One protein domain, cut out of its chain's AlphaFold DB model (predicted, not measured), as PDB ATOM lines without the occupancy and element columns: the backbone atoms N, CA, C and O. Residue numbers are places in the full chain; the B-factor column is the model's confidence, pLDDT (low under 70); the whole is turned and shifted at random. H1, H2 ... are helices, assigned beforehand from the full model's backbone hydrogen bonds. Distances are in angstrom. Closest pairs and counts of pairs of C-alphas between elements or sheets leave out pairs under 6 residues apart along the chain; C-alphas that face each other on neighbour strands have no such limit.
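Overview. This is residues 110 to 164 of the 165 residues of an uncharacterized protein of Glutamicibacter sp. BW77 (UniProt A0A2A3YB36). Two helices, H1 and H3, cross steeply near their middles; the short H2 turns the chain between them, and H4 makes a corner with H3 and runs past the first residues of H1, about perpendicular to it. The printed part has 55 residues with four named helices, H1, H2, H3 and H4 in that order, and no named strand: the class is all helix. It is compact, with a radius of gyration of the C-alphas of 11.0 A, and its rounded outline spans 28 by 26 by 19 A.

Arrangement. Start at H1, residues 110 to 123, where every O i to N i+4 pair is within hydrogen-bond range, as in H3, residues 132 to 143, and H4, residues 151 to 162; H2, residues 126 to 129, is too short for such a pair. H2 is close to H1 but not clearly touching, the closest C-alphas being Tyr 121 and Glu 127, 7.2 A apart. H2 and H3 are only just apart, their closest C-alphas 8.3 A from each other. H3 touches H1, closest at the C-alphas of Leu 117 and Leu 139, 6.6 A apart, at a steep tilt of 57 degrees, opposite ways. H4 touches H3 with residues 151 to 155 alone, closest at the C-alphas of Ala 140 and Thr 151, 5.4 A apart, at a steep tilt of 66 degrees, opposite ways. Look at Thr 111 and Arg 158: their C-alphas, 7.9 A apart, are the closest of H1 and H4, which are close but not clearly touching, about perpendicular at 87 degrees. H2 and H4 are apart.

Along the chain. Find C-alpha 110 at (-19.175, -0.567, 33.138); from there H1 runs 19.6 A to C-alpha 123. H2 covers 5.8 A. H3 begins at C-alpha 132, (-17.003, -17.951, 28.096), and measures 16.3 A. H4 measures 16.8 A and ends at C-alpha 162, (-7.762, -7.291, 28.648).

Size, cuts and confidence. The C-alphas farthest apart are those of Leu 124 and Lys 164, 29.1 A. The printed part has no cut; the links H1 to H2 and H2 to H3 are tight, and H3 to H4, with 7 residues between them, is short. The model's mean pLDDT over the printed part is 80.5, and it is under 70 at residues 110 to 111, 145 to 150 and 163 to 164.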
ATOM      1  N   ALA A 110     -19.034   0.719  33.810       58.75
ATOM      2  CA  ALA A 110     -19.175  -0.567  33.138       58.75
ATOM      3  C   ALA A 110     -18.112  -1.622  33.514       58.75
ATOM      4  O   ALA A 110     -18.371  -2.810  33.366       58.75
ATOM      5  N   THR A 111     -16.909  -1.232  33.962       65.19
ATOM      6  CA  THR A 111     -15.866  -2.216  34.337       65.19
ATOM      7  C   THR A 111     -16.093  -2.760  35.739       65.19
ATOM      8  O   THR A 111     -15.985  -3.959  35.950       65.19
ATOM      9  N   GLU A 112     -16.441  -1.888  36.681       77.81
ATOM     10  CA  GLU A 112     -16.764  -2.289  38.050       77.81
ATOM     11  C   GLU A 112     -18.036  -3.143  38.073       77.81
ATOM     12  O   GLU A 112     -18.065  -4.208  38.684       77.81
ATOM     13  N   LEU A 113     -19.036  -2.753  37.276       79.88
ATOM     14  CA  LEU A 113     -20.234  -3.553  37.062       79.88
ATOM     15  C   LEU A 113     -19.921  -4.927  36.446       79.88
ATOM     16  O   LEU A 113     -20.483  -5.924  36.889       79.88
ATOM     17  N   TRP A 114     -19.010  -5.014  35.469       83.50
ATOM     18  CA  TRP A 114     -18.611  -6.296  34.871       83.50
ATOM     19  C   TRP A 114     -18.029  -7.263  35.904       83.50
ATOM     20  O   TRP A 114     -18.425  -8.426  35.940       83.50
ATOM     21  N   GLU A 115     -17.100  -6.800  36.742       85.94
ATOM     22  CA  GLU A 115     -16.463  -7.645  37.761       85.94
ATOM     23  C   GLU A 115     -17.482  -8.114  38.810       85.94
ATOM     24  O   GLU A 115     -17.523  -9.297  39.150       85.94
ATOM     25  N   ILE A 116     -18.381  -7.224  39.247       89.56
ATOM     26  CA  ILE A 116     -19.475  -7.569  40.166       89.56
ATOM     27  C   ILE A 116     -20.397  -8.626  39.549       89.56
ATOM     28  O   ILE A 116     -20.712  -9.627  40.194       89.56
ATOM     29  N   LEU A 117     -20.825  -8.429  38.301       88.31
ATOM     30  CA  LEU A 117     -21.713  -9.368  37.622       88.31
ATOM     31  C   LEU A 117     -21.016 -10.706  37.330       88.31
ATOM     32  O   LEU A 117     -21.655 -11.749  37.426       88.31
ATOM     33  N   THR A 118     -19.710 -10.701  37.047       89.81
ATOM     34  CA  THR A 118     -18.904 -11.924  36.888       89.81
ATOM     35  C   THR A 118     -18.839 -12.701  38.203       89.81
ATOM     36  O   THR A 118     -19.101 -13.902  38.231       89.81
ATOM     37  N   ALA A 119     -18.579 -12.017  39.321       89.12
ATOM     38  CA  ALA A 119     -18.592 -12.638  40.642       89.12
ATOM     39  C   ALA A 119     -19.982 -13.187  41.006       89.12
ATOM     40  O   ALA A 119     -20.093 -14.275  41.573       89.12
ATOM     41  N   ALA A 120     -21.053 -12.472  40.649       89.75
ATOM     42  CA  ALA A 120     -22.422 -12.937  40.845       89.75
ATOM     43  C   ALA A 120     -22.741 -14.177  39.992       89.75
ATOM     44  O   ALA A 120     -23.311 -15.133  40.517       89.75
ATOM     45  N   TYR A 121     -22.330 -14.194  38.720       89.25
ATOM     46  CA  TYR A 121     -22.475 -15.338  37.815       89.25
ATOM     47  C   TYR A 121     -21.807 -16.594  38.391       89.25
ATOM     48  O   TYR A 121     -22.427 -17.658  38.453       89.25
ATOM     49  N   ALA A 122     -20.586 -16.444  38.914       89.12
ATOM     50  CA  ALA A 122     -19.869 -17.527  39.576       89.12
ATOM     51  C   ALA A 122     -20.549 -17.984  40.872       89.12
ATOM     52  O   ALA A 122     -20.721 -19.181  41.100       89.12
ATOM     53  N   ARG A 123     -21.006 -17.042  41.704       91.56
ATOM     54  CA  ARG A 123     -21.691 -17.346  42.971       91.56
ATOM     55  C   ARG A 123     -23.020 -18.076  42.770       91.56
ATOM     56  O   ARG A 123     -23.412 -18.860  43.627       91.56
ATOM     57  N   LEU A 124     -23.705 -17.818  41.657       92.12
ATOM     58  CA  LEU A 124     -24.928 -18.525  41.265       92.12
ATOM     59  C   LEU A 124     -24.652 -19.933  40.708       92.12
ATOM     60  O   LEU A 124     -25.595 -20.684  40.478       92.12
ATOM     61  N   GLY A 125     -23.382 -20.309  40.520       88.88
ATOM     62  CA  GLY A 125     -22.982 -21.630  40.034       88.88
ATOM     63  C   GLY A 125     -23.076 -21.794  38.516       88.88
ATOM     64  O   GLY A 125     -22.959 -22.912  38.023       88.88
ATOM     65  N   PHE A 126     -23.253 -20.708  37.756       89.81
ATOM     66  CA  PHE A 126     -23.377 -20.775  36.295       89.81
ATOM     67  C   PHE A 126     -22.058 -21.081  35.565       89.81
ATOM     68  O   PHE A 126     -22.069 -21.294  34.355       89.81
ATOM     69  N   GLU A 127     -20.937 -21.178  36.286       89.94
ATOM     70  CA  GLU A 127     -19.663 -21.680  35.741       89.94
ATOM     71  C   GLU A 127     -19.759 -23.139  35.276       89.94
ATOM     72  O   GLU A 127     -18.973 -23.564  34.439       89.94
ATOM     73  N   VAL A 128     -20.766 -23.896  35.735       91.38
ATOM     74  CA  VAL A 128     -21.049 -25.253  35.231       91.38
ATOM     75  C   VAL A 128     -21.308 -25.292  33.720       91.38
ATOM     76  O   VAL A 128     -21.174 -26.344  33.103       91.38
ATOM     77  N   LEU A 129     -21.694 -24.159  33.126       90.06
ATOM     78  CA  LEU A 129     -21.938 -24.050  31.691       90.06
ATOM     79  C   LEU A 129     -20.639 -24.024  30.866       90.06
ATOM     80  O   LEU A 129     -20.715 -24.303  29.676       90.06
ATOM     81  N   ASP A 130     -19.492 -23.701  31.482       87.56
ATOM     82  CA  ASP A 130     -18.142 -23.704  30.882       87.56
ATOM     83  C   ASP A 130     -18.050 -23.041  29.489       87.56
ATOM     84  O   ASP A 130     -17.299 -23.454  28.606       87.56
ATOM     85  N   ASP A 131     -18.848 -21.991  29.275       90.56
ATOM     86  CA  ASP A 131     -18.912 -21.251  28.016       90.56
ATOM     87  C   ASP A 131     -18.663 -19.761  28.272       90.56
ATOM     88  O   ASP A 131     -19.534 -18.999  28.708       90.56
ATOM     89  N   GLU A 132     -17.436 -19.340  27.966       86.69
ATOM     90  CA  GLU A 132     -17.003 -17.951  28.096       86.69
ATOM     91  C   GLU A 132     -17.793 -17.007  27.186       86.69
ATOM     92  O   GLU A 132     -18.091 -15.875  27.571       86.69
ATOM     93  N   GLY A 133     -18.151 -17.454  25.981       86.75
ATOM     94  CA  GLY A 133     -18.925 -16.658  25.034       86.75
ATOM     95  C   GLY A 133     -20.339 -16.418  25.548       86.75
ATOM     96  O   GLY A 133     -20.840 -15.290  25.495       86.75
ATOM     97  N   PHE A 134     -20.955 -17.457  26.108       85.94
ATOM     98  CA  PHE A 134     -22.252 -17.371  26.764       85.94
ATOM     99  C   PHE A 134     -22.207 -16.436  27.974       85.94
ATOM    100  O   PHE A 134     -23.008 -15.499  28.049       85.94
ATOM    101  N   ARG A 135     -21.229 -16.612  28.873       88.69
ATOM    102  CA  ARG A 135     -21.033 -15.738  30.039       88.69
ATOM    103  C   ARG A 135     -20.861 -14.285  29.609       88.69
ATOM    104  O   ARG A 135     -21.593 -13.409  30.065       88.69
ATOM    105  N   ALA A 136     -19.957 -14.025  28.671       87.50
ATOM    106  CA  ALA A 136     -19.688 -12.681  28.190       87.50
ATOM    107  C   ALA A 136     -20.925 -12.039  27.539       87.50
ATOM    108  O   ALA A 136     -21.189 -10.853  27.743       87.50
ATOM    109  N   MET A 137     -21.713 -12.816  26.794       87.19
ATOM    110  CA  MET A 137     -22.957 -12.354  26.184       87.19
ATOM    111  C   MET A 137     -24.029 -12.019  27.230       87.19
ATOM    112  O   MET A 137     -24.676 -10.979  27.106       87.19
ATOM    113  N   VAL A 138     -24.204 -12.848  28.264       87.19
ATOM    114  CA  VAL A 138     -25.144 -12.592  29.371       87.19
ATOM    115  C   VAL A 138     -24.752 -11.325  30.131       87.19
ATOM    116  O   VAL A 138     -25.583 -10.439  30.322       87.19
ATOM    117  N   LEU A 139     -23.476 -11.189  30.501       86.62
ATOM    118  CA  LEU A 139     -22.971 -10.013  31.213       86.62
ATOM    119  C   LEU A 139     -23.115  -8.738  30.374       86.62
ATOM    120  O   LEU A 139     -23.616  -7.726  30.858       86.62
ATOM    121  N   ALA A 140     -22.756  -8.792  29.089       84.31
ATOM    122  CA  ALA A 140     -22.931  -7.661  28.182       84.31
ATOM    123  C   ALA A 140     -24.408  -7.268  28.013       84.31
ATOM    124  O   ALA A 140     -24.707  -6.090  27.819       84.31
ATOM    125  N   ARG A 141     -25.331  -8.230  28.123       82.19
ATOM    126  CA  ARG A 141     -26.773  -7.969  28.121       82.19
ATOM    127  C   ARG A 141     -27.303  -7.409  29.418       82.19
ATOM    128  O   ARG A 141     -28.274  -6.685  29.371       82.19
ATOM    129  N   LEU A 142     -26.686  -7.697  30.549       82.56
ATOM    130  CA  LEU A 142     -27.060  -7.060  31.809       82.56
ATOM    131  C   LEU A 142     -26.552  -5.613  31.885       82.56
ATOM    132  O   LEU A 142     -27.188  -4.779  32.517       82.56
ATOM    133  N   ILE A 143     -25.431  -5.311  31.221       79.81
ATOM    134  CA  ILE A 143     -24.826  -3.969  31.199       79.81
ATOM    135  C   ILE A 143     -25.542  -3.032  30.221       79.81
ATOM    136  O   ILE A 143     -25.752  -1.869  30.546       79.81
ATOM    137  N   GLU A 144     -25.934  -3.526  29.043       74.38
ATOM    138  CA  GLU A 144     -26.725  -2.774  28.055       74.38
ATOM    139  C   GLU A 144     -28.053  -3.512  27.790       74.38
ATOM    140  O   GLU A 144     -28.240  -4.105  26.715       74.38
ATOM    141  N   PRO A 145     -28.976  -3.523  28.777       64.69
ATOM    142  CA  PRO A 145     -30.172  -4.369  28.769       64.69
ATOM    143  C   PRO A 145     -31.106  -4.113  27.604       64.69
ATOM    144  O   PRO A 145     -31.781  -5.041  27.169       64.69
ATOM    145  N   THR A 146     -31.090  -2.905  27.049       54.84
ATOM    146  CA  THR A 146     -32.046  -2.464  26.034       54.84
ATOM    147  C   THR A 146     -31.513  -2.520  24.602       54.84
ATOM    148  O   THR A 146     -32.268  -2.277  23.664       54.84
ATOM    149  N   SER A 147     -30.249  -2.898  24.358       61.41
ATOM    150  CA  SER A 147     -29.674  -2.802  23.006       61.41
ATOM    151  C   SER A 147     -28.947  -4.060  22.529       61.41
ATOM    152  O   SER A 147     -27.836  -4.395  22.944       61.41
ATOM    153  N   LYS A 148     -29.564  -4.755  21.555       63.59
ATOM    154  CA  LYS A 148     -28.969  -5.935  20.894       63.59
ATOM    155  C   LYS A 148     -27.683  -5.555  20.150       63.59
ATOM    156  O   LYS A 148     -26.745  -6.347  20.110       63.59
ATOM    157  N   ALA A 149     -27.660  -4.354  19.576       64.00
ATOM    158  CA  ALA A 149     -26.550  -3.835  18.788       64.00
ATOM    159  C   ALA A 149     -25.358  -3.402  19.656       64.00
ATOM    160  O   ALA A 149     -24.209  -3.524  19.226       64.00
ATOM    161  N   ASP A 150     -25.604  -2.949  20.888       68.00
ATOM    162  CA  ASP A 150     -24.545  -2.392  21.739       68.00
ATOM    163  C   ASP A 150     -23.775  -3.453  22.529       68.00
ATOM    164  O   ASP A 150     -22.645  -3.203  22.949       68.00
ATOM    165  N   THR A 151     -24.293  -4.684  22.595       73.62
ATOM    166  CA  THR A 151     -23.582  -5.859  23.133       73.62
ATOM    167  C   THR A 151     -22.180  -6.004  22.539       73.62
ATOM    168  O   THR A 151     -21.210  -6.203  23.269       73.62
ATOM    169  N   PHE A 152     -22.034  -5.830  21.221       78.19
ATOM    170  CA  PHE A 152     -20.727  -5.901  20.563       78.19
ATOM    171  C   PHE A 152     -19.764  -4.819  21.054       78.19
ATOM    172  O   PHE A 152     -18.566  -5.076  21.162       78.19
ATOM    173  N   ARG A 153     -20.254  -3.615  21.383       76.62
ATOM    174  CA  ARG A 153     -19.399  -2.552  21.930       76.62
ATOM    175  C   ARG A 153     -18.891  -2.917  23.319       76.62
ATOM    176  O   ARG A 153     -17.704  -2.726  23.570       76.62
ATOM    177  N   VAL A 154     -19.751  -3.463  24.180       79.44
ATOM    178  CA  VAL A 154     -19.378  -3.889  25.541       79.44
ATOM    179  C   VAL A 154     -18.324  -4.995  25.489       79.44
ATOM    180  O   VAL A 154     -17.275  -4.883  26.128       79.44
ATOM    181  N   LEU A 155     -18.536  -6.008  24.644       82.62
ATOM    182  CA  LEU A 155     -17.582  -7.103  24.446       82.62
ATOM    183  C   LEU A 155     -16.237  -6.603  23.899       82.62
ATOM    184  O   LEU A 155     -15.177  -6.936  24.433       82.62
ATOM    185  N   LEU A 156     -16.259  -5.747  22.873       81.19
ATOM    186  CA  LEU A 156     -15.040  -5.167  22.299       81.19
ATOM    187  C   LEU A 156     -14.299  -4.265  23.292       81.19
ATOM    188  O   LEU A 156     -13.067  -4.236  23.287       81.19
ATOM    189  N   PHE A 157     -15.020  -3.523  24.134       79.88
ATOM    190  CA  PHE A 157     -14.425  -2.713  25.194       79.88
ATOM    191  C   PHE A 157     -13.686  -3.591  26.213       79.88
ATOM    192  O   PHE A 157     -12.529  -3.300  26.531       79.88
ATOM    193  N   ARG A 158     -14.296  -4.700  26.659       82.06
ATOM    194  CA  ARG A 158     -13.658  -5.660  27.576       82.06
ATOM    195  C   ARG A 158     -12.422  -6.309  26.955       82.06
ATOM    196  O   ARG A 158     -11.373  -6.333  27.599       82.06
ATOM    197  N   ALA A 159     -12.521  -6.768  25.706       80.38
ATOM    198  CA  ALA A 159     -11.417  -7.410  24.994       80.38
ATOM    199  C   ALA A 159     -10.211  -6.468  24.832       80.38
ATOM    200  O   ALA A 159      -9.084  -6.822  25.172       80.38
ATOM    201  N   LYS A 160     -10.445  -5.221  24.397       77.25
ATOM    202  CA  LYS A 160      -9.382  -4.211  24.237       77.25
ATOM    203  C   LYS A 160      -8.689  -3.849  25.547       77.25
ATOM    204  O   LYS A 160      -7.524  -3.466  25.523       77.25
ATOM    205  N   ARG A 161      -9.401  -3.929  26.673       71.12
ATOM    206  CA  ARG A 161      -8.837  -3.647  27.996       71.12
ATOM    207  C   ARG A 161      -8.069  -4.841  28.565       71.12
ATOM    208  O   ARG A 161      -7.044  -4.614  29.192       71.12
ATOM    209  N   ALA A 162      -8.502  -6.075  28.291       72.75
ATOM    210  CA  ALA A 162      -7.762  -7.291  28.648       72.75
ATOM    211  C   ALA A 162      -6.375  -7.339  27.986       72.75
ATOM    212  O   ALA A 162      -5.404  -7.697  28.630       72.75
ATOM    213  N   LEU A 163      -6.271  -6.885  26.733       69.44
ATOM    214  CA  LEU A 163      -5.005  -6.769  25.990       69.44
ATOM    215  C   LEU A 163      -4.052  -5.681  26.520       69.44
ATOM    216  O   LEU A 163      -2.932  -5.559  26.031       69.44
ATOM    217  N   LYS A 164      -4.513  -4.834  27.446       60.47
ATOM    218  CA  LYS A 164      -3.763  -3.690  27.986       60.47
ATOM    219  C   LYS A 164      -3.378  -3.860  29.461       60.47
ATOM    220  O   LYS A 164      -2.778  -2.941  30.017       60.47
TER     221      LYS A 164